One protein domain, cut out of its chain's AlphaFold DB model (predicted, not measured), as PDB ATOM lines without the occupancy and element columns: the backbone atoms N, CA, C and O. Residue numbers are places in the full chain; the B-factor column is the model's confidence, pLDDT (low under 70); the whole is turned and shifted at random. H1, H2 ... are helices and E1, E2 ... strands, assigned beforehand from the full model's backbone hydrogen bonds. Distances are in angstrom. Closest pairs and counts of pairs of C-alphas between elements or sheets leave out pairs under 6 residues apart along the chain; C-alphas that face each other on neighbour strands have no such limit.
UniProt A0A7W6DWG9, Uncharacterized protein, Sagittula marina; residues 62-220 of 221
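This is residues 62 to 220 of the 221 residues of an uncharacterized protein of Sagittula marina (UniProt A0A7W6DWG9). Picture a strongly twisted slab of six parallel strands in three layers, with H4 and H5 packed over one face and H7 over the other. H2 and H3 lie toward one end of the longest axis and H8 at the other, while kinked H6 grazes the sheet with residues 171 to 175. The printed part has 159 residues, with eight named helices and six named strands in the order H1 E1 H2 H3 E2 H4 E3 H5 E4 H6 E5 H7 E6 H8, a mixed class. The sheet runs E1 E4 E3 E2 E5 E6; the whole is compact, with a radius of gyration of the C-alphas of 15.2 A and spans of 54 by 37 by 30 A.

Find C-alpha 62 at (155.837, 193.251, 118.340), where H1, residues 62 to 65, begins. Next come E1, 69 to 71, H2, 72 to 80, and H3, 82 to 86. E2, 92 to 98, is 19.9 A long, and after it H4, 105 to 123, starts at C-alpha 105 at (155.933, 181.554, 141.189) and is 26.8 A long. Then read E3, 127 to 131, H5, 137 to 148, 16.6 A, E4, 153 to 155, and H6, 160 to 175, 16.2 A. Last are E5, 184 to 188, H7, 192 to 203, 16.4 A, E6, 207 to 211, and H8, 214 to 219, ending at (153.336, 168.703, 153.967).

Look for N 70 and O 153, 2.8 A, between E1 and E4; N 154 and O 129, 2.7 A, between E4 and E3; N 96 and O 130, 2.8 A, between E3 and E2; N 186 and O 95, 2.8 A, between E2 and E5; and N 211 and O 187, 2.8 A, between E5 and E6. E2 H4 E3, E3 H5 E4 and E5 H7 E6 are strand-helix-strand units, parallel neighbours with a helix between; E1 H2 H3 E2 and E4 H6 E5 are split ones, with other strands between; these crossovers are right-handed. H4, at a height of 8.8 A, and H5, at 8.3 A, are on the same face and touch at a steep tilt of 58 degrees, closest at the C-alphas of Phe 109 and Trp 145, 6.0 A. On the opposite face H7, at 9.0 A, touches H6 at C-alphas 197 and 172, 5.6 A. H2 is on the sheet; H1, H3 and H8 are not on it. Every O i to N i+4 pair is within hydrogen-bond range in H4, H5 and H7, against 3 of 5 in H2, 7 of 12 in H6, 1 of 2 in H8, and 0 of 1 in H3, where 0 of 2 O i to N i+3 pairs are; H1 is too short for such a pair.

The C-alphas of Glu 82 and Gln 220, the two farthest apart, are 54.3 A from each other. The printed part has no cut and no long link. Expect pLDDT under 70 at residue 67, residues 73 to 89 and residues 215 to 220.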
ATOM      1  N   ARG A  62     156.450 192.954 117.037       73.81
ATOM      2  CA  ARG A  62     155.837 193.251 118.340       73.81
ATOM      3  C   ARG A  62     155.589 191.987 119.175       73.81
ATOM      4  O   ARG A  62     155.774 191.994 120.391       73.81
ATOM      5  N   ALA A  63     155.267 190.866 118.529       73.44
ATOM      6  CA  ALA A  63     155.174 189.589 119.225       73.44
ATOM      7  C   ALA A  63     156.531 189.141 119.772       73.44
ATOM      8  O   ALA A  63     156.597 188.612 120.880       73.44
ATOM      9  N   GLN A  64     157.612 189.331 119.013       70.94
ATOM     10  CA  GLN A  64     158.957 188.947 119.443       70.94
ATOM     11  C   GLN A  64     159.398 189.739 120.678       70.94
ATOM     12  O   GLN A  64     159.913 189.140 121.619       70.94
ATOM     13  N   GLU A  65     159.108 191.042 120.727       72.94
ATOM     14  CA  GLU A  65     159.378 191.894 121.896       72.94
ATOM     15  C   GLU A  65     158.640 191.414 123.158       72.94
ATOM     16  O   GLU A  65     159.161 191.513 124.268       72.94
ATOM     17  N   THR A  66     157.447 190.834 122.990       71.06
ATOM     18  CA  THR A  66     156.602 190.330 124.085       71.06
ATOM     19  C   THR A  66     156.819 188.845 124.402       71.06
ATOM     20  O   THR A  66     156.035 188.240 125.133       71.06
ATOM     21  N   GLY A  67     157.876 188.216 123.877       68.69
ATOM     22  CA  GLY A  67     158.143 186.793 124.104       68.69
ATOM     23  C   GLY A  67     157.168 185.878 123.356       68.69
ATOM     24  O   GLY A  67     156.484 185.047 123.960       68.69
ATOM     25  N   ALA A  68     157.090 186.067 122.036       75.94
ATOM     26  CA  ALA A  68     156.255 185.320 121.097       75.94
ATOM     27  C   ALA A  68     156.278 183.798 121.299       75.94
ATOM     28  O   ALA A  68     157.322 183.206 121.573       75.94
ATOM     29  N   VAL A  69     155.119 183.171 121.073       75.94
ATOM     30  CA  VAL A  69     154.946 181.715 121.071       75.94
ATOM     31  C   VAL A  69     154.901 181.202 119.631       75.94
ATOM     32  O   VAL A  69     154.113 181.678 118.808       75.94
ATOM     33  N   PHE A  70     155.731 180.203 119.346       79.00
ATOM     34  CA  PHE A  70     155.854 179.540 118.052       79.00
ATOM     35  C   PHE A  70     155.531 178.052 118.185       79.00
ATOM     36  O   PHE A  70     155.890 177.423 119.181       79.00
ATOM     37  N   GLU A  71     154.908 177.466 117.163       77.56
ATOM     38  CA  GLU A  71     154.792 176.011 117.076       77.56
ATOM     39  C   GLU A  71     156.160 175.377 116.813       77.56
ATOM     40  O   GLU A  71     156.843 175.687 115.832       77.56
ATOM     41  N   ALA A  72     156.544 174.425 117.659       75.19
ATOM     42  CA  ALA A  72     157.843 173.774 117.572       75.19
ATOM     43  C   ALA A  72     158.052 172.978 116.282       75.19
ATOM     44  O   ALA A  72     159.173 172.883 115.792       75.19
ATOM     45  N   ARG A  73     156.982 172.434 115.689       69.56
ATOM     46  CA  ARG A  73     157.073 171.755 114.393       69.56
ATOM     47  C   ARG A  73     157.552 172.709 113.306       69.56
ATOM     48  O   ARG A  73     158.408 172.326 112.518       69.56
ATOM     49  N   GLN A  74     157.051 173.943 113.309       65.69
ATOM     50  CA  GLN A  74     157.517 174.950 112.374       65.69
ATOM     51  C   GLN A  74     159.004 175.221 112.604       65.69
ATOM     52  O   GLN A  74     159.732 175.256 111.631       65.69
ATOM     53  N   LEU A  75     159.487 175.294 113.850       65.31
ATOM     54  CA  LEU A  75     160.925 175.432 114.138       65.31
ATOM     55  C   LEU A  75     161.757 174.238 113.640       65.31
ATOM     56  O   LEU A  75     162.834 174.431 113.081       65.31
ATOM     57  N   LEU A  76     161.252 173.011 113.806       66.50
ATOM     58  CA  LEU A  76     161.912 171.786 113.341       66.50
ATOM     59  C   LEU A  76     161.926 171.669 111.803       66.50
ATOM     60  O   LEU A  76     162.886 171.145 111.245       66.50
ATOM     61  N   GLU A  77     160.882 172.152 111.121       67.31
ATOM     62  CA  GLU A  77     160.755 172.159 109.652       67.31
ATOM     63  C   GLU A  77     161.434 173.387 109.000       67.31
ATOM     64  O   GLU A  77     161.940 173.297 107.884       67.31
ATOM     65  N   GLN A  78     161.509 174.528 109.699       57.34
ATOM     66  CA  GLN A  78     162.140 175.790 109.261       57.34
ATOM     67  C   GLN A  78     163.654 175.688 109.074       57.34
ATOM     68  O   GLN A  78     164.257 176.602 108.508       57.34
ATOM     69  N   HIS A  79     164.279 174.595 109.510       54.91
ATOM     70  CA  HIS A  79     165.680 174.335 109.210       54.91
ATOM     71  C   HIS A  79     165.946 174.241 107.684       54.91
ATOM     72  O   HIS A  79     167.080 174.459 107.266       54.91
ATOM     73  N   ASP A  80     164.917 174.034 106.837       52.22
ATOM     74  CA  ASP A  80     165.127 173.581 105.453       52.22
ATOM     75  C   ASP A  80     164.759 174.515 104.264       52.22
ATOM     76  O   ASP A  80     164.968 174.062 103.142       52.22
ATOM     77  N   ARG A  81     164.318 175.793 104.389       45.09
ATOM     78  CA  ARG A  81     164.511 176.840 103.319       45.09
ATOM     79  C   ARG A  81     163.895 178.233 103.567       45.09
ATOM     80  O   ARG A  81     162.826 178.380 104.148       45.09
ATOM     81  N   GLU A  82     164.606 179.223 103.012       43.09
ATOM     82  CA  GLU A  82     164.373 180.645 102.643       43.09
ATOM     83  C   GLU A  82     163.121 181.431 103.105       43.09
ATOM     84  O   GLU A  82     163.270 182.598 103.462       43.09
ATOM     85  N   THR A  83     161.917 180.861 103.220       44.34
ATOM     86  CA  THR A  83     160.793 181.519 103.938       44.34
ATOM     87  C   THR A  83     161.034 181.542 105.460       44.34
ATOM     88  O   THR A  83     160.385 182.280 106.201       44.34
ATOM     89  N   ALA A  84     162.002 180.743 105.920       47.16
ATOM     90  CA  ALA A  84     162.392 180.535 107.308       47.16
ATOM     91  C   ALA A  84     163.026 181.752 108.007       47.16
ATOM     92  O   ALA A  84     162.923 181.859 109.225       47.16
ATOM     93  N   GLU A  85     163.664 182.677 107.282       46.00
ATOM     94  CA  GLU A  85     164.450 183.772 107.886       46.00
ATOM     95  C   GLU A  85     163.634 184.649 108.855       46.00
ATOM     96  O   GLU A  85     164.144 185.056 109.893       46.00
ATOM     97  N   LYS A  86     162.345 184.888 108.571       46.28
ATOM     98  CA  LYS A  86     161.471 185.733 109.407       46.28
ATOM     99  C   LYS A  86     160.869 185.017 110.620       46.28
ATOM    100  O   LYS A  86     160.329 185.673 111.503       46.28
ATOM    101  N   SER A  87     160.921 183.686 110.656       50.88
ATOM    102  CA  SER A  87     160.268 182.871 111.693       50.88
ATOM    103  C   SER A  87     161.244 182.049 112.534       50.88
ATOM    104  O   SER A  87     160.806 181.349 113.445       50.88
ATOM    105  N   LYS A  88     162.553 182.156 112.266       59.91
ATOM    106  CA  LYS A  88     163.609 181.558 113.087       59.91
ATOM    107  C   LYS A  88     163.600 182.193 114.476       59.91
ATOM    108  O   LYS A  88     163.937 183.363 114.641       59.91
ATOM    109  N   VAL A  89     163.274 181.397 115.489       66.44
ATOM    110  CA  VAL A  89     163.563 181.765 116.876       66.44
ATOM    111  C   VAL A  89     165.068 181.629 117.081       66.44
ATOM    112  O   VAL A  89     165.603 180.523 117.129       66.44
ATOM    113  N   ALA A  90     165.765 182.761 117.142       73.56
ATOM    114  CA  ALA A  90     167.187 182.789 117.445       73.56
ATOM    115  C   ALA A  90     167.413 182.549 118.945       73.56
ATOM    116  O   ALA A  90     166.747 183.158 119.782       73.56
ATOM    117  N   GLY A  91     168.377 181.694 119.284       83.44
ATOM    118  CA  GLY A  91     168.818 181.500 120.661       83.44
ATOM    119  C   GLY A  91     169.116 180.050 121.012       83.44
ATOM    120  O   GLY A  91     169.102 179.157 120.170       83.44
ATOM    121  N   VAL A  92     169.401 179.832 122.288       89.44
ATOM    122  CA  VAL A  92     169.709 178.530 122.868       89.44
ATOM    123  C   VAL A  92     168.425 177.904 123.433       89.44
ATOM    124  O   VAL A  92     167.818 178.499 124.328       89.44
ATOM    125  N   PRO A  93     168.014 176.702 122.990       91.69
ATOM    126  CA  PRO A  93     166.806 176.065 123.499       91.69
ATOM    127  C   PRO A  93     166.991 175.596 124.943       91.69
ATOM    128  O   PRO A  93     167.889 174.799 125.250       91.69
ATOM    129  N   LEU A  94     166.103 176.060 125.823       95.00
ATOM    130  CA  LEU A  94     165.991 175.619 127.212       95.00
ATOM    131  C   LEU A  94     164.631 174.958 127.434       95.00
ATOM    132  O   LEU A  94     163.589 175.613 127.362       95.00
ATOM    133  N   ILE A  95     164.637 173.661 127.732       96.25
ATOM    134  CA  ILE A  95     163.409 172.900 127.950       96.25
ATOM    135  C   ILE A  95     162.942 173.055 129.394       96.25
ATOM    136  O   ILE A  95     163.727 172.887 130.325       96.25
ATOM    137  N   VAL A  96     161.645 173.299 129.584       96.00
ATOM    138  CA  VAL A  96     161.005 173.341 130.900       96.00
ATOM    139  C   VAL A  96     159.805 172.411 130.942       96.00
ATOM    140  O   VAL A  96     158.948 172.419 130.060       96.00
ATOM    141  N   SER A  97     159.734 171.613 132.003       95.50
ATOM    142  CA  SER A  97     158.553 170.826 132.350       95.50
ATOM    143  C   SER A  97     158.455 170.686 133.869       95.50
ATOM    144  O   SER A  97     159.390 171.016 134.599       95.50
ATOM    145  N   GLY A  98     157.325 170.216 134.385       93.94
ATOM    146  CA  GLY A  98     157.168 170.091 135.829       93.94
ATOM    147  C   GLY A  98     155.773 169.691 136.278       93.94
ATOM    148  O   GLY A  98     154.954 169.205 135.497       93.94
ATOM    149  N   ALA A  99     155.525 169.865 137.572       93.19
ATOM    150  CA  ALA A  99     154.263 169.554 138.217       93.19
ATOM    151  C   ALA A  99     153.145 170.510 137.766       93.19
ATOM    152  O   ALA A  99     153.338 171.721 137.650       93.19
ATOM    153  N   THR A 100     151.955 169.956 137.534       91.38
ATOM    154  CA  THR A 100     150.765 170.701 137.082       91.38
ATOM    155  C   THR A 100     150.100 171.509 138.192       91.38
ATOM    156  O   THR A 100     149.255 172.352 137.914       91.38
ATOM    157  N   ASP A 101     150.472 171.250 139.440       91.56
ATOM    158  CA  ASP A 101     149.951 171.875 140.653       91.56
ATOM    159  C   ASP A 101     151.026 172.670 141.412       91.56
ATOM    160  O   ASP A 101     150.858 172.973 142.587       91.56
ATOM    161  N   TRP A 102     152.133 173.012 140.744       92.56
ATOM    162  CA  TRP A 102     153.135 173.923 141.294       92.56
ATOM    163  C   TRP A 102     152.548 175.331 141.465       92.56
ATOM    164  O   TRP A 102     151.983 175.879 140.518       92.56
ATOM    165  N   THR A 103     152.723 175.939 142.637       91.44
ATOM    166  CA  THR A 103     152.137 177.253 142.962       91.44
ATOM    167  C   THR A 103     153.164 178.344 143.258       91.44
ATOM    168  O   THR A 103     152.839 179.520 143.117       91.44
ATOM    169  N   ASP A 104     154.398 177.987 143.620       92.88
ATOM    170  CA  ASP A 104     155.442 178.954 143.975       92.88
ATOM    171  C   ASP A 104     156.049 179.606 142.719       92.88
ATOM    172  O   ASP A 104     156.933 179.052 142.052       92.88
ATOM    173  N   VAL A 105     155.521 180.780 142.368       94.12
ATOM    174  CA  VAL A 105     155.933 181.554 141.189       94.12
ATOM    175  C   VAL A 105     157.376 182.035 141.311       94.12
ATOM    176  O   VAL A 105     158.138 181.946 140.343       94.12
ATOM    177  N   ASP A 106     157.767 182.493 142.499       95.12
ATOM    178  CA  ASP A 106     159.064 183.118 142.736       95.12
ATOM    179  C   ASP A 106     160.201 182.118 142.556       95.12
ATOM    180  O   ASP A 106     161.233 182.452 141.970       95.12
ATOM    181  N   VAL A 107     160.022 180.868 142.994       95.94
ATOM    182  CA  VAL A 107     161.034 179.825 142.781       95.94
ATOM    183  C   VAL A 107     161.287 179.597 141.288       95.94
ATOM    184  O   VAL A 107     162.450 179.514 140.875       95.94
ATOM    185  N   ILE A 108     160.240 179.539 140.460       96.12
ATOM    186  CA  ILE A 108     160.392 179.333 139.012       96.12
ATOM    187  C   ILE A 108     161.062 180.545 138.363       96.12
ATOM    188  O   ILE A 108     162.046 180.373 137.641       96.12
ATOM    189  N   PHE A 109     160.589 181.759 138.662       97.44
ATOM    190  CA  PHE A 109     161.128 183.000 138.099       97.44
ATOM    191  C   PHE A 109     162.610 183.174 138.441       97.44
ATOM    192  O   PHE A 109     163.444 183.316 137.547       97.44
ATOM    193  N   ASN A 110     162.958 183.064 139.726       97.44
ATOM    194  CA  ASN A 110     164.338 183.196 140.186       97.44
ATOM    195  C   ASN A 110     165.255 182.114 139.605       97.44
ATOM    196  O   ASN A 110     166.427 182.376 139.330       97.44
ATOM    197  N   THR A 111     164.755 180.887 139.429       97.56
ATOM    198  CA  THR A 111     165.547 179.812 138.813       97.56
ATOM    199  C   THR A 111     165.809 180.101 137.340       97.56
ATOM    200  O   THR A 111     166.950 179.984 136.892       97.56
ATOM    201  N   LEU A 112     164.780 180.494 136.588       97.56
ATOM    202  CA  LEU A 112     164.905 180.780 135.161       97.56
ATOM    203  C   LEU A 112     165.801 181.995 134.899       97.56
ATOM    204  O   LEU A 112     166.673 181.908 134.038       97.56
ATOM    205  N   ASP A 113     165.674 183.067 135.690       97.44
ATOM    206  CA  ASP A 113     166.552 184.242 135.602       97.44
ATOM    207  C   ASP A 113     168.030 183.845 135.800       97.44
ATOM    208  O   ASP A 113     168.889 184.209 134.994       97.44
ATOM    209  N   LYS A 114     168.337 183.013 136.808       96.75
ATOM    210  CA  LYS A 114     169.705 182.515 137.057       96.75
ATOM    211  C   LYS A 114     170.236 181.640 135.922       96.75
ATOM    212  O   LYS A 114     171.401 181.761 135.544       96.75
ATOM    213  N   VAL A 115     169.413 180.728 135.401       95.62
ATOM    214  CA  VAL A 115     169.821 179.812 134.323       95.62
ATOM    215  C   VAL A 115     170.050 180.576 133.023       95.62
ATOM    216  O   VAL A 115     171.074 180.355 132.378       95.62
ATOM    217  N   ARG A 116     169.151 181.504 132.674       94.88
ATOM    218  CA  ARG A 116     169.313 182.408 131.531       94.88
ATOM    219  C   ARG A 116     170.631 183.161 131.622       94.88
ATOM    220  O   ARG A 116     171.421 183.096 130.686       94.88
ATOM    221  N   GLU A 117     170.886 183.826 132.748       95.75
ATOM    222  CA  GLU A 117     172.096 184.629 132.926       95.75
ATOM    223  C   GLU A 117     173.359 183.771 132.793       95.75
ATOM    224  O   GLU A 117     174.286 184.120 132.065       95.75
ATOM    225  N   ARG A 118     173.366 182.573 133.389       93.69
ATOM    226  CA  ARG A 118     174.480 181.631 133.243       93.69
ATOM    227  C   ARG A 118     174.686 181.180 131.792       93.69
ATOM    228  O   ARG A 118     175.829 181.046 131.357       93.69
ATOM    229  N   ILE A 119     173.622 180.892 131.043       91.75
ATOM    230  CA  ILE A 119     173.742 180.501 129.629       91.75
ATOM    231  C   ILE A 119     174.269 181.677 128.807       91.75
ATOM    232  O   ILE A 119     175.204 181.493 128.027       91.75
ATOM    233  N   LYS A 120     173.742 182.882 129.044       91.12
ATOM    234  CA  LYS A 120     174.172 184.112 128.380       91.12
ATOM    235  C   LYS A 120     175.657 184.392 128.613       91.12
ATOM    236  O   LYS A 120     176.374 184.644 127.651       91.12
ATOM    237  N   GLN A 121     176.139 184.248 129.845       91.44
ATOM    238  CA  GLN A 121     177.557 184.404 130.191       91.44
ATOM    239  C   GLN A 121     178.457 183.359 129.517       91.44
ATOM    240  O   GLN A 121     179.529 183.697 129.027       91.44
ATOM    241  N   ASN A 122     178.030 182.094 129.470       89.75
ATOM    242  CA  ASN A 122     178.868 181.007 128.952       89.75
ATOM    243  C   ASN A 122     178.873 180.900 127.425       89.75
ATOM    244  O   ASN A 122     179.847 180.420 126.852       89.75
ATOM    245  N   ARG A 123     177.769 181.266 126.765       87.12
ATOM    246  CA  ARG A 123     177.577 181.054 125.320       87.12
ATOM    247  C   ARG A 123     177.469 182.343 124.514       87.12
ATOM    248  O   ARG A 123     177.489 182.269 123.293       87.12
ATOM    249  N   ASN A 124     177.350 183.499 125.170       88.12
ATOM    250  CA  ASN A 124     177.090 184.788 124.524       88.12
ATOM    251  C   ASN A 124     175.863 184.754 123.584       88.12
ATOM    252  O   ASN A 124     175.862 185.339 122.503       88.12
ATOM    253  N   GLN A 125     174.825 184.017 123.983       87.94
ATOM    254  CA  GLN A 125     173.584 183.842 123.231       87.94
ATOM    255  C   GLN A 125     172.387 183.947 124.178       87.94
ATOM    256  O   GLN A 125     172.463 183.516 125.330       87.94
ATOM    257  N   GLU A 126     171.285 184.511 123.686       90.75
ATOM    258  CA  GLU A 126     170.011 184.515 124.408       90.75
ATOM    259  C   GLU A 126     169.361 183.127 124.354       90.75
ATOM    260  O   GLU A 126     169.659 182.337 123.456       90.75
ATOM    261  N   ILE A 127     168.491 182.814 125.313       92.94
ATOM    262  CA  ILE A 127     167.727 181.563 125.304       92.94
ATOM    263  C   ILE A 127     166.361 181.735 124.642       92.94
ATOM    264  O   ILE A 127     165.813 182.834 124.585       92.94
ATOM    265  N   PHE A 128     165.756 180.618 124.254       92.06
ATOM    266  CA  PHE A 128     164.314 180.538 124.060       92.06
ATOM    267  C   PHE A 128     163.742 179.346 124.828       92.06
ATOM    268  O   PHE A 128     164.385 178.304 124.993       92.06
ATOM    269  N   LEU A 129     162.539 179.526 125.363       93.75
ATOM    270  CA  LEU A 129     161.915 178.585 126.281       93.75
ATOM    271  C   LEU A 129     161.123 177.525 125.523       93.75
ATOM    272  O   LEU A 129     160.355 177.854 124.631       93.75
ATOM    273  N   CYS A 130     161.252 176.259 125.904       93.62
ATOM    274  CA  CYS A 130     160.598 175.148 125.213       93.62
ATOM    275  C   CYS A 130     159.710 174.381 126.194       93.62
ATOM    276  O   CYS A 130     160.208 173.874 127.199       93.62
ATOM    277  N   HIS A 131     158.410 174.272 125.925       93.25
ATOM    278  CA  HIS A 131     157.458 173.631 126.845       93.25
ATOM    279  C   HIS A 131     156.253 173.025 126.114       93.25
ATOM    280  O   HIS A 131     155.998 173.327 124.950       93.25
ATOM    281  N   LYS A 132     155.445 172.222 126.821       90.94
ATOM    282  CA  LYS A 132     154.242 171.575 126.260       90.94
ATOM    283  C   LYS A 132     152.958 172.399 126.356       90.94
ATOM    284  O   LYS A 132     151.905 171.976 125.890       90.94
ATOM    285  N   GLY A 133     153.041 173.589 126.951       87.75
ATOM    286  CA  GLY A 133     151.909 174.511 127.041       87.75
ATOM    287  C   GLY A 133     150.906 174.103 128.117       87.75
ATOM    288  O   GLY A 133     149.702 174.293 127.940       87.75
ATOM    289  N   GLY A 134     151.387 173.519 129.222       87.88
ATOM    290  CA  GLY A 134     150.558 173.239 130.387       87.88
ATOM    291  C   GLY A 134     149.741 174.462 130.816       87.88
ATOM    292  O   GLY A 134     150.271 175.560 130.961       87.88
ATOM    293  N   LYS A 135     148.435 174.264 131.024       87.50
ATOM    294  CA  LYS A 135     147.491 175.333 131.397       87.50
ATOM    295  C   LYS A 135     147.598 175.768 132.860       87.50
ATOM    296  O   LYS A 135     147.014 176.777 133.226       87.50
ATOM    297  N   HIS A 136     148.306 174.995 133.682       89.44
ATOM    298  CA  HIS A 136     148.490 175.215 135.114       89.44
ATOM    299  C   HIS A 136     149.888 174.751 135.537       89.44
ATOM    300  O   HIS A 136     150.561 174.018 134.803       89.44
ATOM    301  N   GLY A 137     150.305 175.148 136.738       92.25
ATOM    302  CA  GLY A 137     151.541 174.678 137.345       92.25
ATOM    303  C   GLY A 137     152.799 175.228 136.683       92.25
ATOM    304  O   GLY A 137     152.815 176.337 136.143       92.25
ATOM    305  N   ALA A 138     153.861 174.428 136.718       94.50
ATOM    306  CA  ALA A 138     155.204 174.884 136.394       94.50
ATOM    307  C   ALA A 138     155.359 175.391 134.954       94.50
ATOM    308  O   ALA A 138     155.981 176.427 134.736       94.50
ATOM    309  N   GLU A 139     154.780 174.695 133.972       93.94
ATOM    310  CA  GLU A 139     154.887 175.100 132.563       93.94
ATOM    311  C   GLU A 139     154.144 176.414 132.286       93.94
ATOM    312  O   GLU A 139     154.671 177.261 131.571       93.94
ATOM    313  N   MET A 140     152.971 176.628 132.899       93.31
ATOM    314  CA  MET A 140     152.248 177.900 132.782       93.31
ATOM    315  C   MET A 140     153.057 179.050 133.392       93.31
ATOM    316  O   MET A 140     153.169 180.117 132.792       93.31
ATOM    317  N   ILE A 141     153.612 178.845 134.589       95.25
ATOM    318  CA  ILE A 141     154.406 179.867 135.281       95.25
ATOM    319  C   ILE A 141     155.670 180.193 134.475       95.25
ATOM    320  O   ILE A 141     155.994 181.365 134.301       95.25
ATOM    321  N   ALA A 142     156.346 179.183 133.923       95.62
ATOM    322  CA  ALA A 142     157.519 179.379 133.077       95.62
ATOM    323  C   ALA A 142     157.184 180.137 131.780       95.62
ATOM    324  O   ALA A 142     157.925 181.041 131.396       95.62
ATOM    325  N   ALA A 143     156.047 179.839 131.145       93.31
ATOM    326  CA  ALA A 143     155.575 180.583 129.976       93.31
ATOM    327  C   ALA A 143     155.307 182.065 130.305       93.31
ATOM    328  O   ALA A 143     155.682 182.969 129.554       93.31
ATOM    329  N   ARG A 144     154.722 182.343 131.479       92.56
ATOM    330  CA  ARG A 144     154.529 183.718 131.974       92.56
ATOM    331  C   ARG A 144     155.853 184.421 132.269       92.56
ATOM    332  O   ARG A 144     155.983 185.598 131.948       92.56
ATOM    333  N   TRP A 145     156.830 183.718 132.844       95.69
ATOM    334  CA  TRP A 145     158.181 184.251 133.034       95.69
ATOM    335  C   TRP A 145     158.803 184.658 131.698       95.69
ATOM    336  O   TRP A 145     159.298 185.776 131.573       95.69
ATOM    337  N   ALA A 146     158.728 183.786 130.687       93.94
ATOM    338  CA  ALA A 146     159.299 184.070 129.378       93.94
ATOM    339  C   ALA A 146     158.678 185.331 128.772       93.94
ATOM    340  O   ALA A 146     159.400 186.244 128.381       93.94
ATOM    341  N   ARG A 147     157.349 185.450 128.828       88.88
ATOM    342  CA  ARG A 147     156.631 186.653 128.402       88.88
ATOM    343  C   ARG A 147     157.059 187.910 129.164       88.88
ATOM    344  O   ARG A 147     157.410 188.911 128.550       88.88
ATOM    345  N   ALA A 148     157.116 187.844 130.495       90.31
ATOM    346  CA  ALA A 148     157.531 188.967 131.340       90.31
ATOM    347  C   ALA A 148     158.988 189.411 131.103       90.31
ATOM    348  O   ALA A 148     159.358 190.532 131.454       90.31
ATOM    349  N   ARG A 149     159.830 188.536 130.542       92.81
ATOM    350  CA  ARG A 149     161.239 188.807 130.227       92.81
ATOM    351  C   ARG A 149     161.509 189.033 128.735       92.81
ATOM    352  O   ARG A 149     162.677 189.210 128.388       92.81
ATOM    353  N   GLY A 150     160.482 189.016 127.880       89.38
ATOM    354  CA  GLY A 150     160.629 189.125 126.423       89.38
ATOM    355  C   GLY A 150     161.372 187.939 125.791       89.38
ATOM    356  O   GLY A 150     162.051 188.091 124.783       89.38
ATOM    357  N   ILE A 151     161.308 186.761 126.413       91.06
ATOM    358  CA  ILE A 151     161.950 185.534 125.936       91.06
ATOM    359  C   ILE A 151     161.009 184.804 124.987       91.06
ATOM    360  O   ILE A 151     159.864 184.516 125.333       91.06
ATOM    361  N   ALA A 152     161.510 184.477 123.796       90.25
ATOM    362  CA  ALA A 152     160.775 183.694 122.811       90.25
ATOM    363  C   ALA A 152     160.452 182.285 123.334       90.25
ATOM    364  O   ALA A 152     161.197 181.708 124.131       90.25
ATOM    365  N   GLN A 153     159.340 181.723 122.868       89.75
ATOM    366  CA  GLN A 153     158.795 180.461 123.355       89.75
ATOM    367  C   GLN A 153     158.491 179.511 122.195       89.75
ATOM    368  O   GLN A 153     157.827 179.874 121.228       89.75
ATOM    369  N   ALA A 154     158.928 178.264 122.318       88.88
ATOM    370  CA  ALA A 154     158.611 177.162 121.426       88.88
ATOM    371  C   ALA A 154     157.649 176.201 122.132       88.88
ATOM    372  O   ALA A 154     158.003 175.542 123.118       88.88
ATOM    373  N   ARG A 155     156.423 176.108 121.621       88.12
ATOM    374  CA  ARG A 155     155.395 175.225 122.162       88.12
ATOM    375  C   ARG A 155     155.366 173.906 121.401       88.12
ATOM    376  O   ARG A 155     155.239 173.876 120.178       88.12
ATOM    377  N   PHE A 156     155.458 172.814 122.149       89.44
ATOM    378  CA  PHE A 156     155.337 171.455 121.641       89.44
ATOM    379  C   PHE A 156     153.985 170.884 122.074       89.44
ATOM    380  O   PHE A 156     153.817 170.461 123.214       89.44
ATOM    381  N   ASP A 157     152.993 170.908 121.188       84.88
ATOM    382  CA  ASP A 157     151.643 170.453 121.520       84.88
ATOM    383  C   ASP A 157     151.508 168.923 121.458       84.88
ATOM    384  O   ASP A 157     151.718 168.319 120.400       84.88
ATOM    385  N   PRO A 158     151.097 168.255 122.556       87.38
ATOM    386  CA  PRO A 158     150.833 166.823 122.523       87.38
ATOM    387  C   PRO A 158     149.692 166.490 121.553       87.38
ATOM    388  O   PRO A 158     148.535 166.863 121.757       87.38
ATOM    389  N   ARG A 159     150.000 165.718 120.506       85.38
ATOM    390  CA  ARG A 159     149.034 165.303 119.478       85.38
ATOM    391  C   ARG A 159     148.161 164.136 119.944       85.38
ATOM    392  O   ARG A 159     148.390 162.979 119.592       85.38
ATOM    393  N   TRP A 160     147.141 164.448 120.741       85.81
ATOM    394  CA  TRP A 160     146.211 163.462 121.309       85.81
ATOM    395  C   TRP A 160     145.452 162.653 120.254       85.81
ATOM    396  O   TRP A 160     145.290 161.449 120.425       85.81
ATOM    397  N   SER A 161     145.036 163.278 119.152       88.12
ATOM    398  CA  SER A 161     144.343 162.590 118.053       88.12
ATOM    399  C   SER A 161     145.214 161.535 117.365       88.12
ATOM    400  O   SER A 161     144.701 160.505 116.942       88.12
ATOM    401  N   ALA A 162     146.527 161.767 117.283       86.06
ATOM    402  CA  ALA A 162     147.467 160.868 116.615       86.06
ATOM    403  C   ALA A 162     148.030 159.779 117.542       86.06
ATOM    404  O   ALA A 162     148.318 158.669 117.099       86.06
ATOM    405  N   HIS A 163     148.239 160.096 118.823       87.06
ATOM    406  CA  HIS A 163     149.022 159.247 119.730       87.06
ATOM    407  C   HIS A 163     148.304 158.890 121.038       87.06
ATOM    408  O   HIS A 163     148.864 158.171 121.870       87.06
ATOM    409  N   GLY A 164     147.078 159.375 121.247       92.31
ATOM    410  CA  GLY A 164     146.292 159.109 122.450       92.31
ATOM    411  C   GLY A 164     147.090 159.375 123.727       92.31
ATOM    412  O   GLY A 164     147.751 160.402 123.869       92.31
ATOM    413  N   ARG A 165     147.090 158.408 124.650       90.50
ATOM    414  CA  ARG A 165     147.796 158.504 125.944       90.50
ATOM    415  C   ARG A 165     149.320 158.616 125.823       90.50
ATOM    416  O   ARG A 165     149.963 159.054 126.772       90.50
ATOM    417  N   ALA A 166     149.900 158.229 124.686       91.31
ATOM    418  CA  ALA A 166     151.334 158.351 124.441       91.31
ATOM    419  C   ALA A 166     151.737 159.754 123.957       91.31
ATOM    420  O   ALA A 166     152.929 160.056 123.931       91.31
ATOM    421  N   ALA A 167     150.776 160.620 123.605       91.50
ATOM    422  CA  ALA A 167     151.046 161.939 123.033       91.50
ATOM    423  C   ALA A 167     152.031 162.787 123.860       91.50
ATOM    424  O   ALA A 167     152.981 163.298 123.270       91.50
ATOM    425  N   PRO A 168     151.918 162.889 125.202       89.81
ATOM    426  CA  PRO A 168     152.867 163.679 125.992       89.81
ATOM    427  C   PRO A 168     154.291 163.104 125.994       89.81
ATOM    428  O   PRO A 168     155.259 163.851 126.096       89.81
ATOM    429  N   PHE A 169     154.429 161.780 125.869       92.69
ATOM    430  CA  PHE A 169     155.727 161.104 125.831       92.69
ATOM    431  C   PHE A 169     156.393 161.219 124.460       92.69
ATOM    432  O   PHE A 169     157.601 161.411 124.397       92.69
ATOM    433  N   LYS A 170     155.609 161.152 123.377       91.00
ATOM    434  CA  LYS A 170     156.088 161.442 122.017       91.00
ATOM    435  C   LYS A 170     156.526 162.893 121.878       91.00
ATOM    436  O   LYS A 170     157.547 163.172 121.272       91.00
ATOM    437  N   CYS A 171     155.810 163.798 122.531       89.44
ATOM    438  CA  CYS A 171     156.188 165.198 122.605       89.44
ATOM    439  C   CYS A 171     157.546 165.400 123.310       89.44
ATOM    440  O   CYS A 171     158.367 166.179 122.841       89.44
ATOM    441  N   ASN A 172     157.845 164.635 124.373       93.44
ATOM    442  CA  ASN A 172     159.193 164.626 124.964       93.44
ATOM    443  C   ASN A 172     160.264 164.178 123.955       93.44
ATOM    444  O   ASN A 172     161.361 164.725 123.974       93.44
ATOM    445  N   ASP A 173     159.966 163.183 123.112       91.69
ATOM    446  CA  ASP A 173     160.908 162.707 122.089       91.69
ATOM    447  C   ASP A 173     161.215 163.809 121.067       91.69
ATOM    448  O   ASP A 173     162.374 164.014 120.731       91.69
ATOM    449  N   GLU A 174     160.192 164.554 120.640       89.81
ATOM    450  CA  GLU A 174     160.335 165.694 119.722       89.81
ATOM    451  C   GLU A 174     161.136 166.846 120.348       89.81
ATOM    452  O   GLU A 174     162.016 167.407 119.702       89.81
ATOM    453  N   MET A 175     160.876 167.186 121.616       90.06
ATOM    454  CA  MET A 175     161.630 168.227 122.335       90.06
ATOM    455  C   MET A 175     163.108 167.875 122.506       90.06
ATOM    456  O   MET A 175     163.948 168.763 122.619       90.06
ATOM    457  N   LEU A 176     163.414 166.580 122.572       91.50
ATOM    458  CA  LEU A 176     164.766 166.062 122.726       91.50
ATOM    459  C   LEU A 176     165.409 165.686 121.390       91.50
ATOM    460  O   LEU A 176     166.479 165.086 121.415       91.50
ATOM    461  N   ASP A 177     164.784 165.975 120.247       87.50
ATOM    462  CA  ASP A 177     165.365 165.703 118.933       87.50
ATOM    463  C   ASP A 177     166.715 166.425 118.784       87.50
ATOM    464  O   ASP A 177     166.866 167.588 119.166       87.50
ATOM    465  N   ASP A 178     167.714 165.733 118.236       75.75
ATOM    466  CA  ASP A 178     169.081 166.254 118.152       75.75
ATOM    467  C   ASP A 178     169.161 167.492 117.244       75.75
ATOM    468  O   ASP A 178     170.006 168.360 117.463       75.75
ATOM    469  N   LYS A 179     168.232 167.636 116.285       75.12
ATOM    470  CA  LYS A 179     168.103 168.833 115.438       75.12
ATOM    471  C   LYS A 179     167.786 170.087 116.243       75.12
ATOM    472  O   LYS A 179     168.143 171.187 115.834       75.12
ATOM    473  N   PHE A 180     167.104 169.928 117.373       74.19
ATOM    474  CA  PHE A 180     166.744 171.038 118.238       74.19
ATOM    475  C   PHE A 180     167.923 171.495 119.105       74.19
ATOM    476  O   PHE A 180     167.936 172.637 119.542       74.19
ATOM    477  N   ALA A 181     168.922 170.629 119.328       78.25
ATOM    478  CA  ALA A 181     170.159 170.931 120.055       78.25
ATOM    479  C   ALA A 181     169.938 171.631 121.416       78.25
ATOM    480  O   ALA A 181     170.612 172.608 121.764       78.25
ATOM    481  N   ALA A 182     168.976 171.133 122.201       81.44
ATOM    482  CA  ALA A 182     168.669 171.668 123.526       81.44
ATOM    483  C   ALA A 182     169.907 171.691 124.433       81.44
ATOM    484  O   ALA A 182     170.683 170.741 124.486       81.44
ATOM    485  N   THR A 183     170.087 172.775 125.188       83.81
ATOM    486  CA  THR A 183     171.238 172.909 126.101       83.81
ATOM    487  C   THR A 183     171.007 172.253 127.452       83.81
ATOM    488  O   THR A 183     171.953 171.803 128.098       83.81
ATOM    489  N   GLY A 184     169.754 172.183 127.885       91.75
ATOM    490  CA  GLY A 184     169.405 171.544 129.140       91.75
ATOM    491  C   GLY A 184     167.907 171.509 129.390       91.75
ATOM    492  O   GLY A 184     167.113 172.097 128.650       91.75
ATOM    493  N   VAL A 185     167.548 170.804 130.459       96.12
ATOM    494  CA  VAL A 185     166.171 170.623 130.918       96.12
ATOM    495  C   VAL A 185     166.050 171.113 132.357       96.12
ATOM    496  O   VAL A 185     166.812 170.691 133.228       96.12
ATOM    497  N   LEU A 186     165.062 171.963 132.622       96.62
ATOM    498  CA  LEU A 186     164.630 172.323 133.969       96.62
ATOM    499  C   LEU A 186     163.355 171.563 134.319       96.62
ATOM    500  O   LEU A 186     162.350 171.652 133.611       96.62
ATOM    501  N   LEU A 187     163.406 170.826 135.425       96.12
ATOM    502  CA  LEU A 187     162.279 170.065 135.950       96.12
ATOM    503  C   LEU A 187     161.854 170.607 137.311       96.12
ATOM    504  O   LEU A 187     162.579 170.446 138.293       96.12
ATOM    505  N   PHE A 188     160.670 171.213 137.373       94.81
ATOM    506  CA  PHE A 188     160.080 171.742 138.605       94.81
ATOM    507  C   PHE A 188     159.075 170.744 139.179       94.81
ATOM    508  O   PHE A 188     157.906 170.713 138.787       94.81
ATOM    509  N   GLY A 189     159.542 169.868 140.069       88.94
ATOM    510  CA  GLY A 189     158.789 168.677 140.459       88.94
ATOM    511  C   GLY A 189     158.502 167.772 139.253       88.94
ATOM    512  O   GLY A 189     159.086 167.925 138.177       88.94
ATOM    513  N   GLY A 190     157.603 166.801 139.399       75.44
ATOM    514  CA  GLY A 190     157.222 166.015 138.232       75.44
ATOM    515  C   GLY A 190     156.248 164.885 138.490       75.44
ATOM    516  O   GLY A 190     156.306 164.193 139.501       75.44
ATOM    517  N   ASN A 191     155.378 164.688 137.506       76.56
ATOM    518  CA  ASN A 191     154.627 163.459 137.299       76.56
ATOM    519  C   ASN A 191     155.407 162.529 136.342       76.56
ATOM    520  O   ASN A 191     156.505 162.861 135.887       76.56
ATOM    521  N   GLY A 192     154.831 161.379 135.984       85.75
ATOM    522  CA  GLY A 192     155.489 160.403 135.104       85.75
ATOM    523  C   GLY A 192     155.967 160.959 133.752       85.75
ATOM    524  O   GLY A 192     156.969 160.484 133.225       85.75
ATOM    525  N   VAL A 193     155.320 161.997 133.205       89.88
ATOM    526  CA  VAL A 193     155.714 162.601 131.918       89.88
ATOM    527  C   VAL A 193     156.962 163.475 132.068       89.88
ATOM    528  O   VAL A 193     157.873 163.384 131.244       89.88
ATOM    529  N   ALA A 194     157.027 164.308 133.111       91.38
ATOM    530  CA  ALA A 194     158.191 165.154 133.388       91.38
ATOM    531  C   ALA A 194     159.412 164.317 133.812       91.38
ATOM    532  O   ALA A 194     160.535 164.585 133.383       91.38
ATOM    533  N   LEU A 195     159.196 163.252 134.592       91.69
ATOM    534  CA  LEU A 195     160.260 162.315 134.962       91.69
ATOM    535  C   LEU A 195     160.821 161.583 133.737       91.69
ATOM    536  O   LEU A 195     162.039 161.491 133.600       91.69
ATOM    537  N   ASN A 196     159.951 161.144 132.818       94.75
ATOM    538  CA  ASN A 196     160.371 160.540 131.555       94.75
ATOM    539  C   ASN A 196     161.236 161.488 130.712       94.75
ATOM    540  O   ASN A 196     162.247 161.055 130.165       94.75
ATOM    541  N   LEU A 197     160.856 162.768 130.625       94.50
ATOM    542  CA  LEU A 197     161.634 163.784 129.915       94.50
ATOM    543  C   LEU A 197     163.047 163.901 130.500       94.50
ATOM    544  O   LEU A 197     164.020 163.846 129.757       94.50
ATOM    545  N   GLY A 198     163.159 163.998 131.830       95.00
ATOM    546  CA  GLY A 198     164.452 164.084 132.514       95.00
ATOM    547  C   GLY A 198     165.339 162.869 132.280       95.00
ATOM    548  O   GLY A 198     166.499 163.027 131.929       95.00
ATOM    549  N   GLN A 199     164.779 161.664 132.416       94.75
ATOM    550  CA  GLN A 199     165.519 160.417 132.193       94.75
ATOM    551  C   GLN A 199     166.045 160.312 130.755       94.75
ATOM    552  O   GLN A 199     167.195 159.939 130.539       94.75
ATOM    553  N   LYS A 200     165.218 160.662 129.763       95.69
ATOM    554  CA  LYS A 200     165.630 160.656 128.352       95.69
ATOM    555  C   LYS A 200     166.686 161.720 128.057       95.69
ATOM    556  O   LYS A 200     167.616 161.450 127.306       95.69
ATOM    557  N   ALA A 201     166.566 162.902 128.656       95.19
ATOM    558  CA  ALA A 201     167.548 163.972 128.512       95.19
ATOM    559  C   ALA A 201     168.909 163.584 129.114       95.19
ATOM    560  O   ALA A 201     169.933 163.750 128.456       95.19
ATOM    561  N   GLU A 202     168.915 162.995 130.314       95.06
ATOM    562  CA  GLU A 202     170.122 162.453 130.959       95.06
ATOM    563  C   GLU A 202     170.769 161.362 130.095       95.06
ATOM    564  O   GLU A 202     171.978 161.392 129.874       95.06
ATOM    565  N   ALA A 203     169.974 160.445 129.533       94.25
ATOM    566  CA  ALA A 203     170.470 159.405 128.629       94.25
ATOM    567  C   ALA A 203     171.102 159.970 127.342       94.25
ATOM    568  O   ALA A 203     171.999 159.350 126.776       94.25
ATOM    569  N   LYS A 204     170.666 161.156 126.899       91.94
ATOM    570  CA  LYS A 204     171.261 161.908 125.782       91.94
ATOM    571  C   LYS A 204     172.448 162.794 126.192       91.94
ATOM    572  O   LYS A 204     172.988 163.507 125.353       91.94
ATOM    573  N   GLY A 205     172.857 162.776 127.462       91.31
ATOM    574  CA  GLY A 205     173.961 163.593 127.972       91.31
ATOM    575  C   GLY A 205     173.619 165.073 128.173       91.31
ATOM    576  O   GLY A 205     174.521 165.891 128.346       91.31
ATOM    577  N   LEU A 206     172.334 165.442 128.162       92.06
ATOM    578  CA  LEU A 206     171.905 166.810 128.440       92.06
ATOM    579  C   LEU A 206     171.943 167.100 129.941       92.06
ATOM    580  O   LEU A 206     171.643 166.247 130.776       92.06
ATOM    581  N   THR A 207     172.253 168.348 130.295       93.62
ATOM    582  CA  THR A 207     172.200 168.783 131.695       93.62
ATOM    583  C   THR A 207     170.746 168.892 132.147       93.62
ATOM    584  O   THR A 207     169.973 169.666 131.579       93.62
ATOM    585  N   VAL A 208     170.383 168.158 133.200       95.69
ATOM    586  CA  VAL A 208     169.054 168.222 133.818       95.69
ATOM    587  C   VAL A 208     169.167 168.824 135.211       95.69
ATOM    588  O   VAL A 208     169.821 168.273 136.094       95.69
ATOM    589  N   MET A 209     168.507 169.958 135.424       95.88
ATOM    590  CA  MET A 209     168.390 170.582 136.737       95.88
ATOM    591  C   MET A 209     166.999 170.301 137.301       95.88
ATOM    592  O   MET A 209     165.979 170.631 136.695       95.88
ATOM    593  N   ARG A 210     166.967 169.677 138.478       94.75
ATOM    594  CA  ARG A 210     165.739 169.286 139.173       94.75
ATOM    595  C   ARG A 210     165.528 170.206 140.366       94.75
ATOM    596  O   ARG A 210     166.362 170.254 141.265       94.75
ATOM    597  N   VAL A 211     164.406 170.910 140.377       94.06
ATOM    598  CA  VAL A 211     163.995 171.797 141.463       94.06
ATOM    599  C   VAL A 211     162.861 171.120 142.215       94.06
ATOM    600  O   VAL A 211     161.842 170.741 141.635       94.06
ATOM    601  N   ALA A 212     163.066 170.905 143.512       86.69
ATOM    602  CA  ALA A 212     162.070 170.284 144.369       86.69
ATOM    603  C   ALA A 212     161.048 171.319 144.848       86.69
ATOM    604  O   ALA A 212     161.418 172.436 145.196       86.69
ATOM    605  N   ASP A 213     159.787 170.906 144.922       80.00
ATOM    606  CA  ASP A 213     158.732 171.696 145.549       80.00
ATOM    607  C   ASP A 213     158.901 171.632 147.075       80.00
ATOM    608  O   ASP A 213     158.655 170.597 147.707       80.00
ATOM    609  N   LEU A 214     159.398 172.721 147.664       73.50
ATOM    610  CA  LEU A 214     159.620 172.810 149.107       73.50
ATOM    611  C   LEU A 214     158.298 172.897 149.881       73.50
ATOM    612  O   LEU A 214     158.219 172.352 150.982       73.50
ATOM    613  N   ALA A 215     157.255 173.493 149.295       69.25
ATOM    614  CA  ALA A 215     155.937 173.589 149.917       69.25
ATOM    615  C   ALA A 215     155.299 172.199 150.072       69.25
ATOM    616  O   ALA A 215     154.731 171.883 151.117       69.25
ATOM    617  N   LYS A 216     155.478 171.313 149.085       65.75
ATOM    618  CA  LYS A 216     155.038 169.912 149.194       65.75
ATOM    619  C   LYS A 216     155.891 169.058 150.122       65.75
ATOM    620  O   LYS A 216     155.340 168.206 150.815       65.75
ATOM    621  N   LYS A 217     157.209 169.274 150.166       59.31
ATOM    622  CA  LYS A 217     158.087 168.549 151.102       59.31
ATOM    623  C   LYS A 217     157.723 168.813 152.565       59.31
ATOM    624  O   LYS A 217     157.828 167.899 153.371       59.31
ATOM    625  N   ALA A 218     157.264 170.021 152.896       57.81
ATOM    626  CA  ALA A 218     156.829 170.365 154.250       57.81
ATOM    627  C   ALA A 218     155.495 169.708 154.658       57.81
ATOM    628  O   ALA A 218     155.267 169.506 155.840       57.81
ATOM    629  N   SER A 219     154.630 169.353 153.701       55.38
ATOM    630  CA  SER A 219     153.336 168.703 153.967       55.38
ATOM    631  C   SER A 219     153.411 167.169 154.050       55.38
ATOM    632  O   SER A 219     152.403 166.532 154.348       55.38
ATOM    633  N   GLN A 220     154.561 166.571 153.724       50.47
ATOM    634  CA  GLN A 220     154.786 165.116 153.745       50.47
ATOM    635  C   GLN A 220     155.666 164.656 154.919       50.47
ATOM    636  O   GLN A 220     155.902 163.455 155.046       50.47
TER     637      GLN A 220